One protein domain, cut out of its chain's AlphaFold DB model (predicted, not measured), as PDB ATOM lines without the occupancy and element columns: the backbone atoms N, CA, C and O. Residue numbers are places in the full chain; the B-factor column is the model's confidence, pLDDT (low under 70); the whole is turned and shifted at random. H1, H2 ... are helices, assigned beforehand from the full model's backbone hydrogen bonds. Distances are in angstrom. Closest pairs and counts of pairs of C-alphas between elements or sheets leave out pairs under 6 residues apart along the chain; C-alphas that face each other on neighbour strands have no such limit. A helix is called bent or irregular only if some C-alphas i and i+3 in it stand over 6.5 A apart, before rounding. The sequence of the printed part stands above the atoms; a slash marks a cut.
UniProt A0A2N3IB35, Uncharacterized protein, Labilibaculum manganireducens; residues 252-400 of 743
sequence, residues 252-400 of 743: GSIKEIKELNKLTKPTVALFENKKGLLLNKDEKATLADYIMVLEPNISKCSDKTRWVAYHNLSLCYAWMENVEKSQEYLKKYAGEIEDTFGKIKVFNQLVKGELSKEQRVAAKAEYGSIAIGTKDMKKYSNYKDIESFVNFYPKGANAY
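AT A GLANCE: This is residues 252 to 400 of the 743 residues of an uncharacterized protein of Labilibaculum manganireducens (UniProt A0A2N3IB35). Four helices, H1 to H4, fold back and forth as successive hairpins to make a broad body, and the helical hairpin H5 and H6 lengthens it to one end of the long axis. After that hairpin the long helix H7, bent but nearly straight, starts near residues 340 and 341 of H5 and runs beside the body, and its second arm, H7b, packs on H3 and H4 in an up-and-down bundle. The printed part has 149 residues with seven named helices, H1 to H7 in chain order, and no named strand; the class is all helix. It is only just loose, close to compact, with a radius of gyration of the C-alphas of 17.9 A, and elongated, spanning 58 by 36 by 25 A.

HOW THE PARTS SIT: H1, residues 260 to 273, touches H2, residues 281 to 300, in a hairpin at a shallow tilt of 35.0 degrees, only just short of steep; their closest C-alphas, of Leu 263 and Tyr 290, are 5.9 A apart. H2 forms a hairpin with H3, residues 303 to 319, at 24 degrees, closest at the C-alphas of Leu 287 and Cys 316, 6.5 A. H3 forms another with H4, residues 323 to 336, at 21 degrees, the C-alphas of Ser 314 and Ser 326 being 4.2 A apart. H5, residues 338 to 351, and H4 meet only through their link. H5 forms a hairpin with H6, residues 357 to 367, at 23 degrees, closest at the C-alphas of Asp 339 and Tyr 367, 6.7 A. H7, residues 374 to 399, was assigned as one helix by its hydrogen bonds but is bent, with C-alphas 385 and 388 7.8 A apart; its arms H7a, residues 374 to 385, and H7b, residues 388 to 399, stand at 23 degrees. H7a is about perpendicular to H5, at 75 degrees, and touches it with residues 376 to 380 alone; the C-alphas of Thr 340 and Asp 376 are closest, 5.6 A. H3, H4 and H7b form a bundle, up and down, each running against the one before. H7b touches H3, closest at the C-alphas of Ala 318 and Val 390, 5.2 A, and H4, at those of Val 323 and Pro 394, 5.2 A. H1 and H3 are apart. In H4, H5, H6 and H7a every O i to N i+4 pair is within hydrogen-bond range; in H1 7 of 10 are, in H2 12 of 16, in H3 11 of 13, in H7b 6 of 8.

IN THESE COORDINATES: H1 begins at C-alpha 260, (-3.659, 25.846, 116.603). H2 is 29.7 A long and H3 24.9 A; both are irregular, with C-alphas 296 and 299 7.5 A apart and C-alphas 304 and 307 7.0 A apart. H7b, irregular too, with C-alphas 391 and 394 7.2 A apart, ends at C-alpha 399, (-33.557, 19.223, 107.828).

THE WHOLE: The C-alphas of Asp 282 and Lys 357 are the farthest apart, 57.7 A. The printed part has no cut and no long link. The mean pLDDT of the printed part is 85.1; residue 275, residues 346 to 355, residues 369 to 374 and residue 377 are under 70.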
ATOM      1  N   GLY A 252      -5.217  17.387 110.893       88.19
ATOM      2  CA  GLY A 252      -3.812  17.485 110.521       88.19
ATOM      3  C   GLY A 252      -3.124  18.676 111.185       88.19
ATOM      4  O   GLY A 252      -3.737  19.712 111.439       88.19
ATOM      5  N   SER A 253      -1.828  18.538 111.470       86.94
ATOM      6  CA  SER A 253      -1.026  19.621 112.052       86.94
ATOM      7  C   SER A 253      -0.662  20.693 111.016       86.94
ATOM      8  O   SER A 253      -0.089  20.359 109.974       86.94
ATOM      9  N   ILE A 254      -0.871  21.967 111.357       88.81
ATOM     10  CA  ILE A 254      -0.492  23.132 110.542       88.81
ATOM     11  C   ILE A 254       0.568  23.911 111.319       88.81
ATOM     12  O   ILE A 254       0.277  24.545 112.329       88.81
ATOM     13  N   LYS A 255       1.832  23.797 110.901       84.69
ATOM     14  CA  LYS A 255       2.977  24.272 111.701       84.69
ATOM     15  C   LYS A 255       3.099  25.796 111.705       84.69
ATOM     16  O   LYS A 255       3.679  26.355 112.633       84.69
ATOM     17  N   GLU A 256       2.573  26.439 110.672       88.88
ATOM     18  CA  GLU A 256       2.636  27.876 110.425       88.88
ATOM     19  C   GLU A 256       1.709  28.679 111.351       88.88
ATOM     20  O   GLU A 256       1.974  29.851 111.607       88.88
ATOM     21  N   ILE A 257       0.669  28.049 111.911       88.00
ATOM     22  CA  ILE A 257      -0.290  28.679 112.829       88.00
ATOM     23  C   ILE A 257      -0.074  28.085 114.224       88.00
ATOM     24  O   ILE A 257      -0.656  27.063 114.595       88.00
ATOM     25  N   LYS A 258       0.829  28.692 115.000       86.12
ATOM     26  CA  LYS A 258       1.294  28.134 116.283       86.12
ATOM     27  C   LYS A 258       0.172  28.005 117.310       86.12
ATOM     28  O   LYS A 258       0.194  27.073 118.116       86.12
ATOM     29  N   GLU A 259      -0.796  28.909 117.262       87.19
ATOM     30  CA  GLU A 259      -1.968  28.969 118.131       87.19
ATOM     31  C   GLU A 259      -2.808  27.684 118.024       87.19
ATOM     32  O   GLU A 259      -3.254  27.151 119.042       87.19
ATOM     33  N   LEU A 260      -2.914  27.092 116.824       86.00
ATOM     34  CA  LEU A 260      -3.659  25.846 116.603       86.00
ATOM     35  C   LEU A 260      -3.050  24.639 117.307       86.00
ATOM     36  O   LEU A 260      -3.772  23.690 117.616       86.00
ATOM     37  N   ASN A 261      -1.748  24.645 117.608       80.94
ATOM     38  CA  ASN A 261      -1.124  23.518 118.307       80.94
ATOM     39  C   ASN A 261      -1.724  23.318 119.706       80.94
ATOM     40  O   ASN A 261      -1.834  22.178 120.160       80.94
ATOM     41  N   LYS A 262      -2.145  24.406 120.371       85.50
ATOM     42  CA  LYS A 262      -2.808  24.343 121.682       85.50
ATOM     43  C   LYS A 262      -4.255  23.854 121.570       85.50
ATOM     44  O   LYS A 262      -4.694  23.112 122.439       85.50
ATOM     45  N   LEU A 263      -4.954  24.207 120.488       89.12
ATOM     46  CA  LEU A 263      -6.369  23.869 120.268       89.12
ATOM     47  C   LEU A 263      -6.584  22.486 119.635       89.12
ATOM     48  O   LEU A 263      -7.622  21.863 119.843       89.12
ATOM     49  N   THR A 264      -5.593  21.953 118.914       85.81
ATOM     50  CA  THR A 264      -5.709  20.652 118.230       85.81
ATOM     51  C   THR A 264      -5.953  19.512 119.219       85.81
ATOM     52  O   THR A 264      -6.790  18.656 118.959       85.81
ATOM     53  N   LYS A 265      -5.244  19.478 120.358       85.62
ATOM     54  CA  LYS A 265      -5.396  18.391 121.341       85.62
ATOM     55  C   LYS A 265      -6.793  18.388 121.994       85.62
ATOM     56  O   LYS A 265      -7.404  17.326 121.970       85.62
ATOM     57  N   PRO A 266      -7.322  19.515 122.515       86.62
ATOM     58  CA  PRO A 266      -8.710  19.597 122.974       86.62
ATOM     59  C   PRO A 266      -9.733  19.197 121.902       86.62
ATOM     60  O   PRO A 266     -10.616  18.391 122.176       86.62
ATOM     61  N   THR A 267      -9.564  19.677 120.666       89.25
ATOM     62  CA  THR A 267     -10.500  19.380 119.564       89.25
ATOM     63  C   THR A 267     -10.483  17.899 119.178       89.25
ATOM     64  O   THR A 267     -11.523  17.292 118.954       89.25
ATOM     65  N   VAL A 268      -9.306  17.270 119.137       87.00
ATOM     66  CA  VAL A 268      -9.195  15.823 118.901       87.00
ATOM     67  C   VAL A 268      -9.788  15.028 120.070       87.00
ATOM     68  O   VAL A 268     -10.516  14.063 119.841       87.00
ATOM     69  N   ALA A 269      -9.532  15.452 121.311       85.88
ATOM     70  CA  ALA A 269     -10.056  14.792 122.505       85.88
ATOM     71  C   ALA A 269     -11.593  14.808 122.558       85.88
ATOM     72  O   ALA A 269     -12.190  13.856 123.058       85.88
ATOM     73  N   LEU A 270     -12.234  15.845 122.014       87.56
ATOM     74  CA  LEU A 270     -13.687  15.897 121.847       87.56
ATOM     75  C   LEU A 270     -14.196  14.727 120.999       87.56
ATOM     76  O   LEU A 270     -15.095  14.008 121.423       87.56
ATOM     77  N   PHE A 271     -13.576  14.458 119.851       85.00
ATOM     78  CA  PHE A 271     -13.966  13.343 118.983       85.00
ATOM     79  C   PHE A 271     -13.639  11.968 119.580       85.00
ATOM     80  O   PHE A 271     -14.378  11.001 119.381       85.00
ATOM     81  N   GLU A 272     -12.535  11.864 120.319       81.62
ATOM     82  CA  GLU A 272     -12.125  10.624 120.985       81.62
ATOM     83  C   GLU A 272     -13.100  10.223 122.097       81.62
ATOM     84  O   GLU A 272     -13.476   9.048 122.188       81.62
ATOM     85  N   ASN A 273     -13.548  11.211 122.875       75.12
ATOM     86  CA  ASN A 273     -14.435  11.045 124.025       75.12
ATOM     87  C   ASN A 273     -15.916  11.259 123.694       75.12
ATOM     88  O   ASN A 273     -16.744  11.200 124.608       75.12
ATOM     89  N   LYS A 274     -16.257  11.494 122.420       77.94
ATOM     90  CA  LYS A 274     -17.628  11.755 121.981       77.94
ATOM     91  C   LYS A 274     -18.547  10.622 122.424       77.94
ATOM     92  O   LYS A 274     -18.335   9.450 122.102       77.94
ATOM     93  N   LYS A 275     -19.563  11.003 123.195       67.00
ATOM     94  CA  LYS A 275     -20.458  10.091 123.915       67.00
ATOM     95  C   LYS A 275     -21.878  10.067 123.351       67.00
ATOM     96  O   LYS A 275     -22.530   9.045 123.548       67.00
ATOM     97  N   GLY A 276     -22.337  11.166 122.752       71.00
ATOM     98  CA  GLY A 276     -23.618  11.270 122.045       71.00
ATOM     99  C   GLY A 276     -23.464  11.017 120.546       71.00
ATOM    100  O   GLY A 276     -22.349  10.808 120.056       71.00
ATOM    101  N   LEU A 277     -24.567  11.073 119.807       77.62
ATOM    102  CA  LEU A 277     -24.607  10.945 118.346       77.62
ATOM    103  C   LEU A 277     -24.401  12.282 117.629       77.62
ATOM    104  O   LEU A 277     -23.815  12.299 116.548       77.62
ATOM    105  N   LEU A 278     -24.666  13.398 118.310       82.88
ATOM    106  CA  LEU A 278     -24.410  14.774 117.857       82.88
ATOM    107  C   LEU A 278     -23.389  15.475 118.756       82.88
ATOM    108  O   LEU A 278     -22.981  14.894 119.765       82.88
ATOM    109  N   LEU A 279     -22.931  16.667 118.362       84.62
ATOM    110  CA  LEU A 279     -22.144  17.527 119.246       84.62
ATOM    111  C   LEU A 279     -23.071  18.381 120.111       84.62
ATOM    112  O   LEU A 279     -23.984  19.024 119.593       84.62
ATOM    113  N   ASN A 280     -22.823  18.402 121.418       81.81
ATOM    114  CA  ASN A 280     -23.509  19.300 122.343       81.81
ATOM    115  C   ASN A 280     -22.974  20.746 122.237       81.81
ATOM    116  O   ASN A 280     -22.039  21.031 121.486       81.81
ATOM    117  N   LYS A 281     -23.576  21.679 122.986       83.75
ATOM    118  CA  LYS A 281     -23.224  23.109 122.950       83.75
ATOM    119  C   LYS A 281     -21.750  23.377 123.288       83.75
ATOM    120  O   LYS A 281     -21.097  24.130 122.567       83.75
ATOM    121  N   ASP A 282     -21.218  22.736 124.324       84.19
ATOM    122  CA  ASP A 282     -19.829  22.922 124.776       84.19
ATOM    123  C   ASP A 282     -18.825  22.301 123.794       84.19
ATOM    124  O   ASP A 282     -17.754  22.851 123.511       84.19
ATOM    125  N   GLU A 283     -19.197  21.161 123.214       88.69
ATOM    126  CA  GLU A 283     -18.446  20.501 122.155       88.69
ATOM    127  C   GLU A 283     -18.381  21.389 120.898       88.69
ATOM    128  O   GLU A 283     -17.301  21.619 120.346       88.69
ATOM    129  N   LYS A 284     -19.515  21.968 120.484       91.25
ATOM    130  CA  LYS A 284     -19.576  22.930 119.372       91.25
ATOM    131  C   LYS A 284     -18.752  24.190 119.658       91.25
ATOM    132  O   LYS A 284     -18.056  24.663 118.763       91.25
ATOM    133  N   ALA A 285     -18.750  24.700 120.891       90.62
ATOM    134  CA  ALA A 285     -17.918  25.845 121.274       90.62
ATOM    135  C   ALA A 285     -16.414  25.545 121.121       90.62
ATOM    136  O   ALA A 285     -15.679  26.334 120.528       90.62
ATOM    137  N   THR A 286     -15.969  24.358 121.549       91.00
ATOM    138  CA  THR A 286     -14.569  23.923 121.382       91.00
ATOM    139  C   THR A 286     -14.164  23.851 119.903       91.00
ATOM    140  O   THR A 286     -13.056  24.250 119.535       91.00
ATOM    141  N   LEU A 287     -15.053  23.356 119.034       93.62
ATOM    142  CA  LEU A 287     -14.825  23.355 117.585       93.62
ATOM    143  C   LEU A 287     -14.789  24.776 117.007       93.62
ATOM    144  O   LEU A 287     -13.945  25.062 116.154       93.62
ATOM    145  N   ALA A 288     -15.679  25.657 117.465       95.19
ATOM    146  CA  ALA A 288     -15.746  27.043 117.015       95.19
ATOM    147  C   ALA A 288     -14.444  27.802 117.317       95.19
ATOM    148  O   ALA A 288     -13.930  28.488 116.433       95.19
ATOM    149  N   ASP A 289     -13.847  27.604 118.496       94.19
ATOM    150  CA  ASP A 289     -12.549  28.197 118.852       94.19
ATOM    151  C   ASP A 289     -11.436  27.770 117.888       94.19
ATOM    152  O   ASP A 289     -10.615  28.582 117.450       94.19
ATOM    153  N   TYR A 290     -11.415  26.486 117.513       94.94
ATOM    154  CA  TYR A 290     -10.458  25.968 116.537       94.94
ATOM    155  C   TYR A 290     -10.643  26.621 115.159       94.94
ATOM    156  O   TYR A 290      -9.665  27.044 114.531       94.94
ATOM    157  N   ILE A 291     -11.891  26.729 114.694       96.44
ATOM    158  CA  ILE A 291     -12.250  27.348 113.411       96.44
ATOM    159  C   ILE A 291     -11.866  28.833 113.393       96.44
ATOM    160  O   ILE A 291     -11.220  29.278 112.442       96.44
ATOM    161  N   MET A 292     -12.196  29.575 114.453       96.25
ATOM    162  CA  MET A 292     -11.951  31.016 114.577       96.25
ATOM    163  C   MET A 292     -10.461  31.368 114.484       96.25
ATOM    164  O   MET A 292     -10.100  32.435 113.991       96.25
ATOM    165  N   VAL A 293      -9.576  30.465 114.911       95.62
ATOM    166  CA  VAL A 293      -8.130  30.629 114.726       95.62
ATOM    167  C   VAL A 293      -7.687  30.197 113.329       95.62
ATOM    168  O   VAL A 293      -6.841  30.861 112.729       95.62
ATOM    169  N   LEU A 294      -8.211  29.093 112.796       95.62
ATOM    170  CA  LEU A 294      -7.737  28.535 111.529       95.62
ATOM    171  C   LEU A 294      -8.158  29.374 110.313       95.62
ATOM    172  O   LEU A 294      -7.297  29.737 109.512       95.62
ATOM    173  N   GLU A 295      -9.446  29.689 110.165       96.25
ATOM    174  CA  GLU A 295      -9.996  30.300 108.944       96.25
ATOM    175  C   GLU A 295      -9.355  31.654 108.582       96.25
ATOM    176  O   GLU A 295      -8.897  31.797 107.442       96.25
ATOM    177  N   PRO A 296      -9.189  32.617 109.512       95.81
ATOM    178  CA  PRO A 296      -8.541  33.895 109.196       95.81
ATOM    179  C   PRO A 296      -7.046  33.764 108.871       95.81
ATOM    180  O   PRO A 296      -6.454  34.653 108.259       95.81
ATOM    181  N   ASN A 297      -6.411  32.663 109.283       94.31
ATOM    182  CA  ASN A 297      -4.969  32.453 109.174       94.31
ATOM    183  C   ASN A 297      -4.578  31.483 108.046       94.31
ATOM    184  O   ASN A 297      -3.393  31.181 107.899       94.31
ATOM    185  N   ILE A 298      -5.521  31.028 107.206       92.38
ATOM    186  CA  ILE A 298      -5.225  30.131 106.072       92.38
ATOM    187  C   ILE A 298      -4.171  30.731 105.132       92.38
ATOM    188  O   ILE A 298      -3.333  29.999 104.609       92.38
ATOM    189  N   SER A 299      -4.163  32.054 104.948       90.62
ATOM    190  CA  SER A 299      -3.186  32.757 104.101       90.62
ATOM    191  C   SER A 299      -1.734  32.581 104.563       90.62
ATOM    192  O   SER A 299      -0.816  32.717 103.759       90.62
ATOM    193  N   LYS A 300      -1.510  32.224 105.836       91.12
ATOM    194  CA  LYS A 300      -0.186  31.900 106.389       91.12
ATOM    195  C   LYS A 300       0.278  30.481 106.036       91.12
ATOM    196  O   LYS A 300       1.438  30.149 106.270       91.12
ATOM    197  N   CYS A 301      -0.608  29.626 105.519       90.56
ATOM    198  CA  CYS A 301      -0.286  28.242 105.178       90.56
ATOM    199  C   CYS A 301       0.470  28.159 103.847       90.56
ATOM    200  O   CYS A 301       0.051  28.723 102.830       90.56
ATOM    201  N   SER A 302       1.548  27.374 103.833       87.88
ATOM    202  CA  SER A 302       2.206  26.972 102.588       87.88
ATOM    203  C   SER A 302       1.316  26.020 101.784       87.88
ATOM    204  O   SER A 302       0.452  25.357 102.354       87.88
ATOM    205  N   ASP A 303       1.564  25.845 100.482       79.94
ATOM    206  CA  ASP A 303       0.824  24.865  99.656       79.94
ATOM    207  C   ASP A 303       0.913  23.437 100.236       79.94
ATOM    208  O   ASP A 303       0.028  22.596 100.078       79.94
ATOM    209  N   LYS A 304       1.980  23.151 100.997       82.50
ATOM    210  CA  LYS A 304       2.140  21.872 101.695       82.50
ATOM    211  C   LYS A 304       1.101  21.680 102.794       82.50
ATOM    212  O   LYS A 304       0.731  20.536 103.024       82.50
ATOM    213  N   THR A 305       0.659  22.725 103.489       88.31
ATOM    214  CA  THR A 305      -0.262  22.665 104.644       88.31
ATOM    215  C   THR A 305      -1.639  23.256 104.357       88.31
ATOM    216  O   THR A 305      -2.565  22.986 105.116       88.31
ATOM    217  N   ARG A 306      -1.825  23.987 103.253       91.56
ATOM    218  CA  ARG A 306      -3.110  24.610 102.904       91.56
ATOM    219  C   ARG A 306      -4.217  23.587 102.656       91.56
ATOM    220  O   ARG A 306      -5.301  23.726 103.209       91.56
ATOM    221  N   TRP A 307      -3.922  22.495 101.953       90.50
ATOM    222  CA  TRP A 307      -4.877  21.389 101.807       90.50
ATOM    223  C   TRP A 307      -5.277  20.771 103.162       90.50
ATOM    224  O   TRP A 307      -6.422  20.371 103.341       90.50
ATOM    225  N   VAL A 308      -4.362  20.741 104.142       92.06
ATOM    226  CA  VAL A 308      -4.648  20.273 105.512       92.06
ATOM    227  C   VAL A 308      -5.561  21.257 106.244       92.06
ATOM    228  O   VAL A 308      -6.466  20.835 106.955       92.06
ATOM    229  N   ALA A 309      -5.354  22.563 106.051       94.38
ATOM    230  CA  ALA A 309      -6.254  23.594 106.562       94.38
ATOM    231  C   ALA A 309      -7.674  23.419 106.010       94.38
ATOM    232  O   ALA A 309      -8.628  23.421 106.784       94.38
ATOM    233  N   TYR A 310      -7.814  23.196 104.702       96.44
ATOM    234  CA  TYR A 310      -9.118  22.963 104.078       96.44
ATOM    235  C   TYR A 310      -9.764  21.645 104.512       96.44
ATOM    236  O   TYR A 310     -10.958  21.637 104.805       96.44
ATOM    237  N   HIS A 311      -8.988  20.564 104.668       94.94
ATOM    238  CA  HIS A 311      -9.460  19.330 105.310       94.94
ATOM    239  C   HIS A 311     -10.046  19.626 106.692       94.94
ATOM    240  O   HIS A 311     -11.208  19.320 106.946       94.94
ATOM    241  N   ASN A 312      -9.261  20.252 107.575       95.12
ATOM    242  CA  ASN A 312      -9.678  20.508 108.952       95.12
ATOM    243  C   ASN A 312     -10.931  21.396 108.997       95.12
ATOM    244  O   ASN A 312     -11.850  21.092 109.747       95.12
ATOM    245  N   LEU A 313     -11.003  22.452 108.178       96.94
ATOM    246  CA  LEU A 313     -12.171  23.338 108.125       96.94
ATOM    247  C   LEU A 313     -13.411  22.639 107.580       96.94
ATOM    248  O   LEU A 313     -14.464  22.760 108.191       96.94
ATOM    249  N   SER A 314     -13.301  21.891 106.478       97.50
ATOM    250  CA  SER A 314     -14.444  21.166 105.904       97.50
ATOM    251  C   SER A 314     -15.056  20.187 106.911       97.50
ATOM    252  O   SER A 314     -16.267  20.189 107.124       97.50
ATOM    253  N   LEU A 315     -14.207  19.430 107.615       95.62
ATOM    254  CA  LEU A 315     -14.620  18.489 108.649       95.62
ATOM    255  C   LEU A 315     -15.205  19.198 109.881       95.62
ATOM    256  O   LEU A 315     -16.271  18.806 110.353       95.62
ATOM    257  N   CYS A 316     -14.535  20.229 110.409       95.75
ATOM    258  CA  CYS A 316     -15.026  20.961 111.578       95.75
ATOM    259  C   CYS A 316     -16.353  21.670 111.276       95.75
ATOM    260  O   CYS A 316     -17.279  21.577 112.074       95.75
ATOM    261  N   TYR A 317     -16.494  22.311 110.113       97.56
ATOM    262  CA  TYR A 317     -17.754  22.939 109.717       97.56
ATOM    263  C   TYR A 317     -18.876  21.930 109.481       97.56
ATOM    264  O   TYR A 317     -20.024  22.237 109.795       97.56
ATOM    265  N   ALA A 318     -18.564  20.727 108.989       96.50
ATOM    266  CA  ALA A 318     -19.564  19.675 108.857       96.50
ATOM    267  C   ALA A 318     -20.105  19.240 110.227       96.50
ATOM    268  O   ALA A 318     -21.311  19.134 110.415       96.50
ATOM    269  N   TRP A 319     -19.226  19.082 111.219       93.94
ATOM    270  CA  TRP A 319     -19.619  18.807 112.604       93.94
ATOM    271  C   TRP A 319     -20.363  19.965 113.286       93.94
ATOM    272  O   TRP A 319     -21.184  19.725 114.167       93.94
ATOM    273  N   MET A 320     -20.108  21.203 112.862       94.06
ATOM    274  CA  MET A 320     -20.882  22.387 113.251       94.06
ATOM    275  C   MET A 320     -22.199  22.530 112.472       94.06
ATOM    276  O   MET A 320     -22.890  23.528 112.652       94.06
ATOM    277  N   GLU A 321     -22.530  21.569 111.601       94.62
ATOM    278  CA  GLU A 321     -23.751  21.537 110.783       94.62
ATOM    279  C   GLU A 321     -23.880  22.747 109.829       94.62
ATOM    280  O   GLU A 321     -24.961  23.096 109.355       94.62
ATOM    281  N   ASN A 322     -22.752  23.373 109.466       96.56
ATOM    282  CA  ASN A 322     -22.717  24.477 108.511       96.56
ATOM    283  C   ASN A 322     -22.539  23.947 107.078       96.56
ATOM    284  O   ASN A 322     -21.423  23.653 106.638       96.56
ATOM    285  N   VAL A 323     -23.651  23.826 106.348       96.00
ATOM    286  CA  VAL A 323     -23.690  23.281 104.978       96.00
ATOM    287  C   VAL A 323     -22.796  24.078 104.028       96.00
ATOM    288  O   VAL A 323     -21.953  23.497 103.349       96.00
ATOM    289  N   GLU A 324     -22.949  25.400 103.994       97.38
ATOM    290  CA  GLU A 324     -22.265  26.252 103.018       97.38
ATOM    291  C   GLU A 324     -20.749  26.206 103.203       97.38
ATOM    292  O   GLU A 324     -20.009  25.906 102.265       97.38
ATOM    293  N   LYS A 325     -20.278  26.431 104.435       98.00
ATOM    294  CA  LYS A 325     -18.845  26.480 104.736       98.00
ATOM    295  C   LYS A 325     -18.178  25.120 104.606       98.00
ATOM    296  O   LYS A 325     -17.069  25.031 104.079       98.00
ATOM    297  N   SER A 326     -18.830  24.054 105.064       97.19
ATOM    298  CA  SER A 326     -18.255  22.708 104.978       97.19
ATOM    299  C   SER A 326     -18.014  22.291 103.521       97.19
ATOM    300  O   SER A 326     -16.915  21.837 103.185       97.19
ATOM    301  N   GLN A 327     -18.974  22.565 102.632       97.31
ATOM    302  CA  GLN A 327     -18.863  22.296 101.196       97.31
ATOM    303  C   GLN A 327     -17.900  23.251 100.482       97.31
ATOM    304  O   GLN A 327     -17.117  22.809  99.636       97.31
ATOM    305  N   GLU A 328     -17.892  24.539 100.843       97.56
ATOM    306  CA  GLU A 328     -16.928  25.522 100.331       97.56
ATOM    307  C   GLU A 328     -15.489  25.035 100.557       97.56
ATOM    308  O   GLU A 328     -14.673  25.007  99.628       97.56
ATOM    309  N   TYR A 329     -15.174  24.605 101.780       97.81
ATOM    310  CA  TYR A 329     -13.834  24.139 102.123       97.81
ATOM    311  C   TYR A 329     -13.501  22.768 101.547       97.81
ATOM    312  O   TYR A 329     -12.346  22.551 101.178       97.81
ATOM    313  N   LEU A 330     -14.478  21.873 101.383       96.81
ATOM    314  CA  LEU A 330     -14.253  20.614 100.671       96.81
ATOM    315  C   LEU A 330     -13.906  20.865  99.198       96.81
ATOM    316  O   LEU A 330     -12.981  20.249  98.669       96.81
ATOM    317  N   LYS A 331     -14.586  21.813  98.544       97.00
ATOM    318  CA  LYS A 331     -14.279  22.221  97.166       97.00
ATOM    319  C   LYS A 331     -12.888  22.851  97.058       97.00
ATOM    320  O   LYS A 331     -12.141  22.527  96.137       97.00
ATOM    321  N   LYS A 332     -12.504  23.707  98.011       96.25
ATOM    322  CA  LYS A 332     -11.144  24.276  98.081       96.25
ATOM    323  C   LYS A 332     -10.077  23.202  98.309       96.25
ATOM    324  O   LYS A 332      -9.023  23.255  97.684       96.25
ATOM    325  N   TYR A 333     -10.357  22.202  99.147       94.88
ATOM    326  CA  TYR A 333      -9.481  21.043  99.308       94.88
ATOM    327  C   TYR A 333      -9.335  20.284  97.980       94.88
ATOM    328  O   TYR A 333      -8.208  20.041  97.557       94.88
ATOM    329  N   ALA A 334     -10.435  19.988  97.282       93.06
ATOM    330  CA  ALA A 334     -10.381  19.320  95.981       93.06
ATOM    331  C   ALA A 334      -9.484  20.066  94.974       93.06
ATOM    332  O   ALA A 334      -8.676  19.426  94.308       93.06
ATOM    333  N   GLY A 335      -9.553  21.404  94.935       93.25
ATOM    334  CA  GLY A 335      -8.677  22.234  94.096       93.25
ATOM    335  C   GLY A 335      -7.186  22.111  94.442       93.25
ATOM    336  O   GLY A 335      -6.355  21.965  93.554       93.25
ATOM    337  N   GLU A 336      -6.823  22.062  95.727       90.19
ATOM    338  CA  GLU A 336      -5.424  21.864  96.165       90.19
ATOM    339  C   GLU A 336      -4.854  20.468  95.836       90.19
ATOM    340  O   GLU A 336      -3.651  20.217  95.989       90.19
ATOM    341  N   ILE A 337      -5.715  19.522  95.452       88.06
ATOM    342  CA  ILE A 337      -5.336  18.146  95.114       88.06
ATOM    343  C   ILE A 337      -5.817  17.736  93.716       88.06
ATOM    344  O   ILE A 337      -5.868  16.546  93.410       88.06
ATOM    345  N   GLU A 338      -6.136  18.697  92.850       89.25
ATOM    346  CA  GLU A 338      -6.624  18.433  91.492       89.25
ATOM    347  C   GLU A 338      -5.610  17.616  90.678       89.25
ATOM    348  O   GLU A 338      -5.952  16.568  90.127       89.25
ATOM    349  N   ASP A 339      -4.327  17.988  90.735       85.25
ATOM    350  CA  ASP A 339      -3.231  17.208  90.145       85.25
ATOM    351  C   ASP A 339      -3.183  15.775  90.683       85.25
ATOM    352  O   ASP A 339      -2.839  14.838  89.964       85.25
ATOM    353  N   THR A 340      -3.510  15.572  91.963       83.31
ATOM    354  CA  THR A 340      -3.578  14.238  92.565       83.31
ATOM    355  C   THR A 340      -4.729  13.432  91.954       83.31
ATOM    356  O   THR A 340      -4.514  12.273  91.596       83.31
ATOM    357  N   PHE A 341      -5.917  14.021  91.771       83.25
ATOM    358  CA  PHE A 341      -7.030  13.373  91.063       83.25
ATOM    359  C   PHE A 341      -6.655  13.020  89.618       83.25
ATOM    360  O   PHE A 341      -6.874  11.881  89.188       83.25
ATOM    361  N   GLY A 342      -6.036  13.956  88.891       81.25
ATOM    362  CA  GLY A 342      -5.533  13.746  87.532       81.25
ATOM    363  C   GLY A 342      -4.524  12.597  87.466       81.25
ATOM    364  O   GLY A 342      -4.716  11.636  86.716       81.25
ATOM    365  N   LYS A 343      -3.509  12.610  88.339       78.06
ATOM    366  CA  LYS A 343      -2.517  11.529  88.464       78.06
ATOM    367  C   LYS A 343      -3.146  10.184  88.796       78.06
ATOM    368  O   LYS A 343      -2.725   9.190  88.219       78.06
ATOM    369  N   ILE A 344      -4.136  10.122  89.688       73.62
ATOM    370  CA  ILE A 344      -4.841   8.870  90.014       73.62
ATOM    371  C   ILE A 344      -5.570   8.333  88.796       73.62
ATOM    372  O   ILE A 344      -5.445   7.151  88.479       73.62
ATOM    373  N   LYS A 345      -6.306   9.192  88.089       76.00
ATOM    374  CA  LYS A 345      -7.024   8.814  86.873       76.00
ATOM    375  C   LYS A 345      -6.063   8.260  85.823       76.00
ATOM    376  O   LYS A 345      -6.276   7.155  85.324       76.00
ATOM    377  N   VAL A 346      -4.974   8.976  85.548       69.94
ATOM    378  CA  VAL A 346      -3.936   8.545  84.604       69.94
ATOM    379  C   VAL A 346      -3.254   7.267  85.084       69.94
ATOM    380  O   VAL A 346      -3.093   6.336  84.308       69.94
ATOM    381  N   PHE A 347      -2.852   7.165  86.346       62.16
ATOM    382  CA  PHE A 347      -2.205   5.965  86.874       62.16
ATOM    383  C   PHE A 347      -3.128   4.747  86.807       62.16
ATOM    384  O   PHE A 347      -2.686   3.669  86.414       62.16
ATOM    385  N   ASN A 348      -4.419   4.914  87.094       60.69
ATOM    386  CA  ASN A 348      -5.416   3.866  86.911       60.69
ATOM    387  C   ASN A 348      -5.474   3.424  85.444       60.69
ATOM    388  O   ASN A 348      -5.422   2.226  85.174       60.69
ATOM    389  N   GLN A 349      -5.479   4.362  84.494       60.19
ATOM    390  CA  GLN A 349      -5.378   4.050  83.062       60.19
ATOM    391  C   GLN A 349      -4.026   3.403  82.696       60.19
ATOM    392  O   GLN A 349      -3.978   2.506  81.854       60.19
ATOM    393  N   LEU A 350      -2.914   3.787  83.337       59.38
ATOM    394  CA  LEU A 350      -1.587   3.192  83.128       59.38
ATOM    395  C   LEU A 350      -1.569   1.727  83.554       59.38
ATOM    396  O   LEU A 350      -1.122   0.870  82.791       59.38
ATOM    397  N   VAL A 351      -2.050   1.440  84.763       46.88
ATOM    398  CA  VAL A 351      -2.121   0.091  85.340       46.88
ATOM    399  C   VAL A 351      -3.091  -0.772  84.539       46.88
ATOM    400  O   VAL A 351      -2.805  -1.938  84.260       46.88
ATOM    401  N   LYS A 352      -4.194  -0.182  84.068       47.69
ATOM    402  CA  LYS A 352      -5.103  -0.798  83.098       47.69
ATOM    403  C   LYS A 352      -4.541  -0.827  81.682       47.69
ATOM    404  O   LYS A 352      -5.204  -1.356  80.803       47.69
ATOM    405  N   GLY A 353      -3.314  -0.352  81.440       49.09
ATOM    406  CA  GLY A 353      -2.611  -0.287  80.151       49.09
ATOM    407  C   GLY A 353      -3.386   0.391  79.016       49.09
ATOM    408  O   GLY A 353      -3.128   0.101  77.851       49.09
ATOM    409  N   GLU A 354      -4.321   1.263  79.369       60.50
ATOM    410  CA  GLU A 354      -5.177   2.053  78.481       60.50
ATOM    411  C   GLU A 354      -4.447   3.295  77.943       60.50
ATOM    412  O   GLU A 354      -4.902   3.917  76.991       60.50
ATOM    413  N   LEU A 355      -3.280   3.641  78.503       62.09
ATOM    414  CA  LEU A 355      -2.465   4.757  78.017       62.09
ATOM    415  C   LEU A 355      -1.536   4.350  76.867       62.09
ATOM    416  O   LEU A 355      -0.620   3.528  77.053       62.09
ATOM    417  N   SER A 356      -1.701   5.018  75.721       73.69
ATOM    418  CA  SER A 356      -0.732   5.051  74.614       73.69
ATOM    419  C   SER A 356       0.600   5.689  75.030       73.69
ATOM    420  O   SER A 356       0.706   6.324  76.081       73.69
ATOM    421  N   LYS A 357       1.651   5.518  74.219       74.62
ATOM    422  CA  LYS A 357       2.971   6.098  74.512       74.62
ATOM    423  C   LYS A 357       2.895   7.627  74.523       74.62
ATOM    424  O   LYS A 357       3.484   8.256  75.396       74.62
ATOM    425  N   GLU A 358       2.111   8.194  73.619       78.56
ATOM    426  CA  GLU A 358       1.864   9.624  73.460       78.56
ATOM    427  C   GLU A 358       1.109  10.176  74.673       78.56
ATOM    428  O   GLU A 358       1.536  11.167  75.257       78.56
ATOM    429  N   GLN A 359       0.066   9.480  75.141       78.31
ATOM    430  CA  GLN A 359      -0.664   9.868  76.354       78.31
ATOM    431  C   GLN A 359       0.184   9.726  77.625       78.31
ATOM    432  O   GLN A 359       0.042  10.529  78.540       78.31
ATOM    433  N   ARG A 360       1.101   8.750  77.697       72.56
ATOM    434  CA  ARG A 360       2.071   8.663  78.807       72.56
ATOM    435  C   ARG A 360       3.033   9.842  78.795       72.56
ATOM    436  O   ARG A 360       3.335  10.381  79.853       72.56
ATOM    437  N   VAL A 361       3.529  10.228  77.621       79.88
ATOM    438  CA  VAL A 361       4.411  11.393  77.477       79.88
ATOM    439  C   VAL A 361       3.661  12.673  77.844       79.88
ATOM    440  O   VAL A 361       4.183  13.443  78.642       79.88
ATOM    441  N   ALA A 362       2.430  12.849  77.355       81.62
ATOM    442  CA  ALA A 362       1.578  13.990  77.681       81.62
ATOM    443  C   ALA A 362       1.271  14.064  79.184       81.62
ATOM    444  O   ALA A 362       1.547  15.077  79.812       81.62
ATOM    445  N   ALA A 363       0.827  12.965  79.799       77.62
ATOM    446  CA  ALA A 363       0.529  12.943  81.228       77.62
ATOM    447  C   ALA A 363       1.780  13.125  82.103       77.62
ATOM    448  O   ALA A 363       1.717  13.714  83.178       77.62
ATOM    449  N   LYS A 364       2.947  12.644  81.654       79.31
ATOM    450  CA  LYS A 364       4.219  12.921  82.334       79.31
ATOM    451  C   LYS A 364       4.640  14.385  82.180       79.31
ATOM    452  O   LYS A 364       5.259  14.911  83.097       79.31
ATOM    453  N   ALA A 365       4.331  15.023  81.052       82.94
ATOM    454  CA  ALA A 365       4.587  16.446  80.841       82.94
ATOM    455  C   ALA A 365       3.657  17.321  81.698       82.94
ATOM    456  O   ALA A 365       4.121  18.291  82.281       82.94
ATOM    457  N   GLU A 366       2.385  16.937  81.820       84.50
ATOM    458  CA  GLU A 366       1.373  17.641  82.614       84.50
ATOM    459  C   GLU A 366       1.617  17.493  84.124       84.50
ATOM    460  O   GLU A 366       1.708  18.482  84.841       84.50
ATOM    461  N   TYR A 367       1.811  16.262  84.612       78.94
ATOM    462  CA  TYR A 367       1.877  15.973  86.052       78.94
ATOM    463  C   TYR A 367       3.301  15.744  86.593       78.94
ATOM    464  O   TYR A 367       3.481  15.380  87.761       78.94
ATOM    465  N   GLY A 368       4.326  15.864  85.743       75.88
ATOM    466  CA  GLY A 368       5.744  15.583  86.033       75.88
ATOM    467  C   GLY A 368       6.091  14.093  86.196       75.88
ATOM    468  O   GLY A 368       7.198  13.649  85.877       75.88
ATOM    469  N   SER A 369       5.145  13.287  86.676       69.81
ATOM    470  CA  SER A 369       5.263  11.844  86.876       69.81
ATOM    471  C   SER A 369       3.906  11.175  86.692       69.81
ATOM    472  O   SER A 369       2.882  11.705  87.110       69.81
ATOM    473  N   ILE A 370       3.922   9.967  86.126       64.75
ATOM    474  CA  ILE A 370       2.747   9.087  86.064       64.75
ATOM    475  C   ILE A 370       2.652   8.217  87.327       64.75
ATOM    476  O   ILE A 370       1.583   7.735  87.682       64.75
ATOM    477  N   ALA A 371       3.778   7.991  88.012       64.38
ATOM    478  CA  ALA A 371       3.789   7.259  89.268       64.38
ATOM    479  C   ALA A 371       3.178   8.121  90.370       64.38
ATOM    480  O   ALA A 371       3.560   9.284  90.545       64.38
ATOM    481  N   ILE A 372       2.271   7.515  91.126       61.34
ATOM    482  CA  ILE A 372       1.661   8.134  92.286       61.34
ATOM    483  C   ILE A 372       2.629   8.049  93.470       61.34
ATOM    484  O   ILE A 372       3.056   6.967  93.869       61.34
ATOM    485  N   GLY A 373       2.956   9.196  94.062       64.62
ATOM    486  CA  GLY A 373       3.713   9.235  95.311       64.62
ATOM    487  C   GLY A 373       2.835   8.964  96.537       64.62
ATOM    488  O   GLY A 373       1.655   9.305  96.565       64.62
ATOM    489  N   THR A 374       3.433   8.465  97.619       66.12
ATOM    490  CA  THR A 374       2.749   8.235  98.911       66.12
ATOM    491  C   THR A 374       2.050   9.484  99.467       66.12
ATOM    492  O   THR A 374       1.002   9.401 100.102       66.12
ATOM    493  N   LYS A 375       2.594  10.679  99.195       73.94
ATOM    494  CA  LYS A 375       1.982  11.962  99.581       73.94
ATOM    495  C   LYS A 375       0.672  12.238  98.842       73.94
ATOM    496  O   LYS A 375      -0.270  12.716  99.467       73.94
ATOM    497  N   ASP A 376       0.629  11.933  97.547       73.19
ATOM    498  CA  ASP A 376      -0.566  12.088  96.717       73.19
ATOM    499  C   ASP A 376      -1.654  11.106  97.192       73.19
ATOM    500  O   ASP A 376      -2.799  11.503  97.389       73.19
ATOM    501  N   MET A 377      -1.300   9.857  97.524       68.25
ATOM    502  CA  MET A 377      -2.291   8.891  98.044       68.25
ATOM    503  C   MET A 377      -2.852   9.275  99.389       68.25
ATOM    504  O   MET A 377      -4.057   9.173  99.607       68.25
ATOM    505  N   LYS A 378      -2.007   9.799 100.270       77.50
ATOM    506  CA  LYS A 378      -2.468  10.290 101.561       77.50
ATOM    507  C   LYS A 378      -3.487  11.421 101.421       77.50
ATOM    508  O   LYS A 378      -4.503  11.409 102.108       77.50
ATOM    509  N   LYS A 379      -3.222  12.386 100.533       83.00
ATOM    510  CA  LYS A 379      -4.135  13.498 100.241       83.00
ATOM    511  C   LYS A 379      -5.483  13.000  99.723       83.00
ATOM    512  O   LYS A 379      -6.515  13.458 100.198       83.00
ATOM    513  N   TYR A 380      -5.468  12.066  98.779       81.88
ATOM    514  CA  TYR A 380      -6.689  11.526  98.189       81.88
ATOM    515  C   TYR A 380      -7.502  10.674  99.170       81.88
ATOM    516  O   TYR A 380      -8.707  10.867  99.294       81.88
ATOM    517  N   SER A 381      -6.844   9.779  99.915       77.81
ATOM    518  CA  SER A 381      -7.506   8.940 100.920       77.81
ATOM    519  C   SER A 381      -8.191   9.790 101.988       77.81
ATOM    520  O   SER A 381      -9.368   9.595 102.258       77.81
ATOM    521  N   ASN A 382      -7.490  10.788 102.539       84.38
ATOM    522  CA  ASN A 382      -8.063  11.682 103.548       84.38
ATOM    523  C   ASN A 382      -9.279  12.463 103.025       84.38
ATOM    524  O   ASN A 382     -10.218  12.691 103.781       84.38
ATOM    525  N   TYR A 383      -9.266  12.855 101.747       89.06
ATOM    526  CA  TYR A 383     -10.404  13.509 101.105       89.06
ATOM    527  C   TYR A 383     -11.610  12.559 101.023       89.06
ATOM    528  O   TYR A 383     -12.694  12.883 101.508       89.06
ATOM    529  N   LYS A 384     -11.412  11.350 100.482       83.94
ATOM    530  CA  LYS A 384     -12.473  10.337 100.321       83.94
ATOM    531  C   LYS A 384     -13.024   9.799 101.648       83.94
ATOM    532  O   LYS A 384     -14.187   9.385 101.710       83.94
ATOM    533  N   ASP A 385     -12.232   9.850 102.717       84.56
ATOM    534  CA  ASP A 385     -12.656   9.466 104.068       84.56
ATOM    535  C   ASP A 385     -13.742  10.395 104.645       84.56
ATOM    536  O   ASP A 385     -14.564   9.939 105.448       84.56
ATOM    537  N   ILE A 386     -13.765  11.675 104.243       90.94
ATOM    538  CA  ILE A 386     -14.686  12.691 104.788       90.94
ATOM    539  C   ILE A 386     -15.729  13.200 103.784       90.94
ATOM    540  O   ILE A 386     -16.747  13.727 104.220       90.94
ATOM    541  N   GLU A 387     -15.507  13.036 102.476       91.75
ATOM    542  CA  GLU A 387     -16.314  13.622 101.389       91.75
ATOM    543  C   GLU A 387     -17.829  13.453 101.585       91.75
ATOM    544  O   GLU A 387     -18.556  14.441 101.669       91.75
ATOM    545  N   SER A 388     -18.298  12.212 101.723       91.06
ATOM    546  CA  SER A 388     -19.723  11.899 101.903       91.06
ATOM    547  C   SER A 388     -20.312  12.551 103.160       91.06
ATOM    548  O   SER A 388     -21.344  13.220 103.110       91.06
ATOM    549  N   PHE A 389     -19.597  12.462 104.287       94.81
ATOM    550  CA  PHE A 389     -20.027  13.090 105.537       94.81
ATOM    551  C   PHE A 389     -20.159  14.607 105.374       94.81
ATOM    552  O   PHE A 389     -21.199  15.170 105.693       94.81
ATOM    553  N   VAL A 390     -19.140  15.264 104.821       96.50
ATOM    554  CA  VAL A 390     -19.137  16.719 104.627       96.50
ATOM    555  C   VAL A 390     -20.254  17.173 103.682       96.50
ATOM    556  O   VAL A 390     -20.879  18.205 103.920       96.50
ATOM    557  N   ASN A 391     -20.549  16.401 102.637       94.38
ATOM    558  CA  ASN A 391     -21.581  16.761 101.669       94.38
ATOM    559  C   ASN A 391     -23.007  16.605 102.210       94.38
ATOM    560  O   ASN A 391     -23.867  17.426 101.867       94.38
ATOM    561  N   PHE A 392     -23.264  15.587 103.037       95.69
ATOM    562  CA  PHE A 392     -24.631  15.152 103.343       95.69
ATOM    563  C   PHE A 392     -25.038  15.273 104.812       95.69
ATOM    564  O   PHE A 392     -26.192  15.608 105.079       95.69
ATOM    565  N   TYR A 393     -24.132  15.059 105.770       95.50
ATOM    566  CA  TYR A 393     -24.480  15.136 107.195       95.50
ATOM    567  C   TYR A 393     -25.054  16.509 107.595       95.50
ATOM    568  O   TYR A 393     -26.147  16.530 108.162       95.50
ATOM    569  N   PRO A 394     -24.431  17.657 107.242       95.62
ATOM    570  CA  PRO A 394     -24.958  18.971 107.627       95.62
ATOM    571  C   PRO A 394     -26.345  19.257 107.044       95.62
ATOM    572  O   PRO A 394     -27.184  19.875 107.693       95.62
ATOM    573  N   LYS A 395     -26.605  18.787 105.815       95.94
ATOM    574  CA  LYS A 395     -27.898  18.962 105.141       95.94
ATOM    575  C   LYS A 395     -28.999  18.184 105.848       95.94
ATOM    576  O   LYS A 395     -30.042  18.756 106.151       95.94
ATOM    577  N   GLY A 396     -28.745  16.907 106.135       94.12
ATOM    578  CA  GLY A 396     -29.674  16.065 106.882       94.12
ATOM    579  C   GLY A 396     -29.932  16.605 108.286       94.12
ATOM    580  O   GLY A 396     -31.079  16.675 108.717       94.12
ATOM    581  N   ALA A 397     -28.884  17.060 108.978       92.69
ATOM    582  CA  ALA A 397     -29.021  17.597 110.326       92.69
ATOM    583  C   ALA A 397     -29.890  18.859 110.386       92.69
ATOM    584  O   ALA A 397     -30.789  18.949 111.221       92.69
ATOM    585  N   ASN A 398     -29.697  19.781 109.442       92.44
ATOM    586  CA  ASN A 398     -30.503  20.999 109.352       92.44
ATOM    587  C   ASN A 398     -31.941  20.742 108.880       92.44
ATOM    588  O   ASN A 398     -32.813  21.572 109.120       92.44
ATOM    589  N   ALA A 399     -32.206  19.610 108.220       92.50
ATOM    590  CA  ALA A 399     -33.557  19.223 107.828       92.50
ATOM    591  C   ALA A 399     -34.386  18.665 109.001       92.50
ATOM    592  O   ALA A 399     -35.610  18.758 108.952       92.50
ATOM    593  N   TYR A 400     -33.738  18.117 110.039       91.88
ATOM    594  CA  TYR A 400     -34.393  17.401 111.144       91.88
ATOM    595  C   TYR A 400     -33.861  17.774 112.545       91.88
ATOM    596  O   TYR A 400     -33.552  16.883 113.339       91.88
TER     597      TYR A 400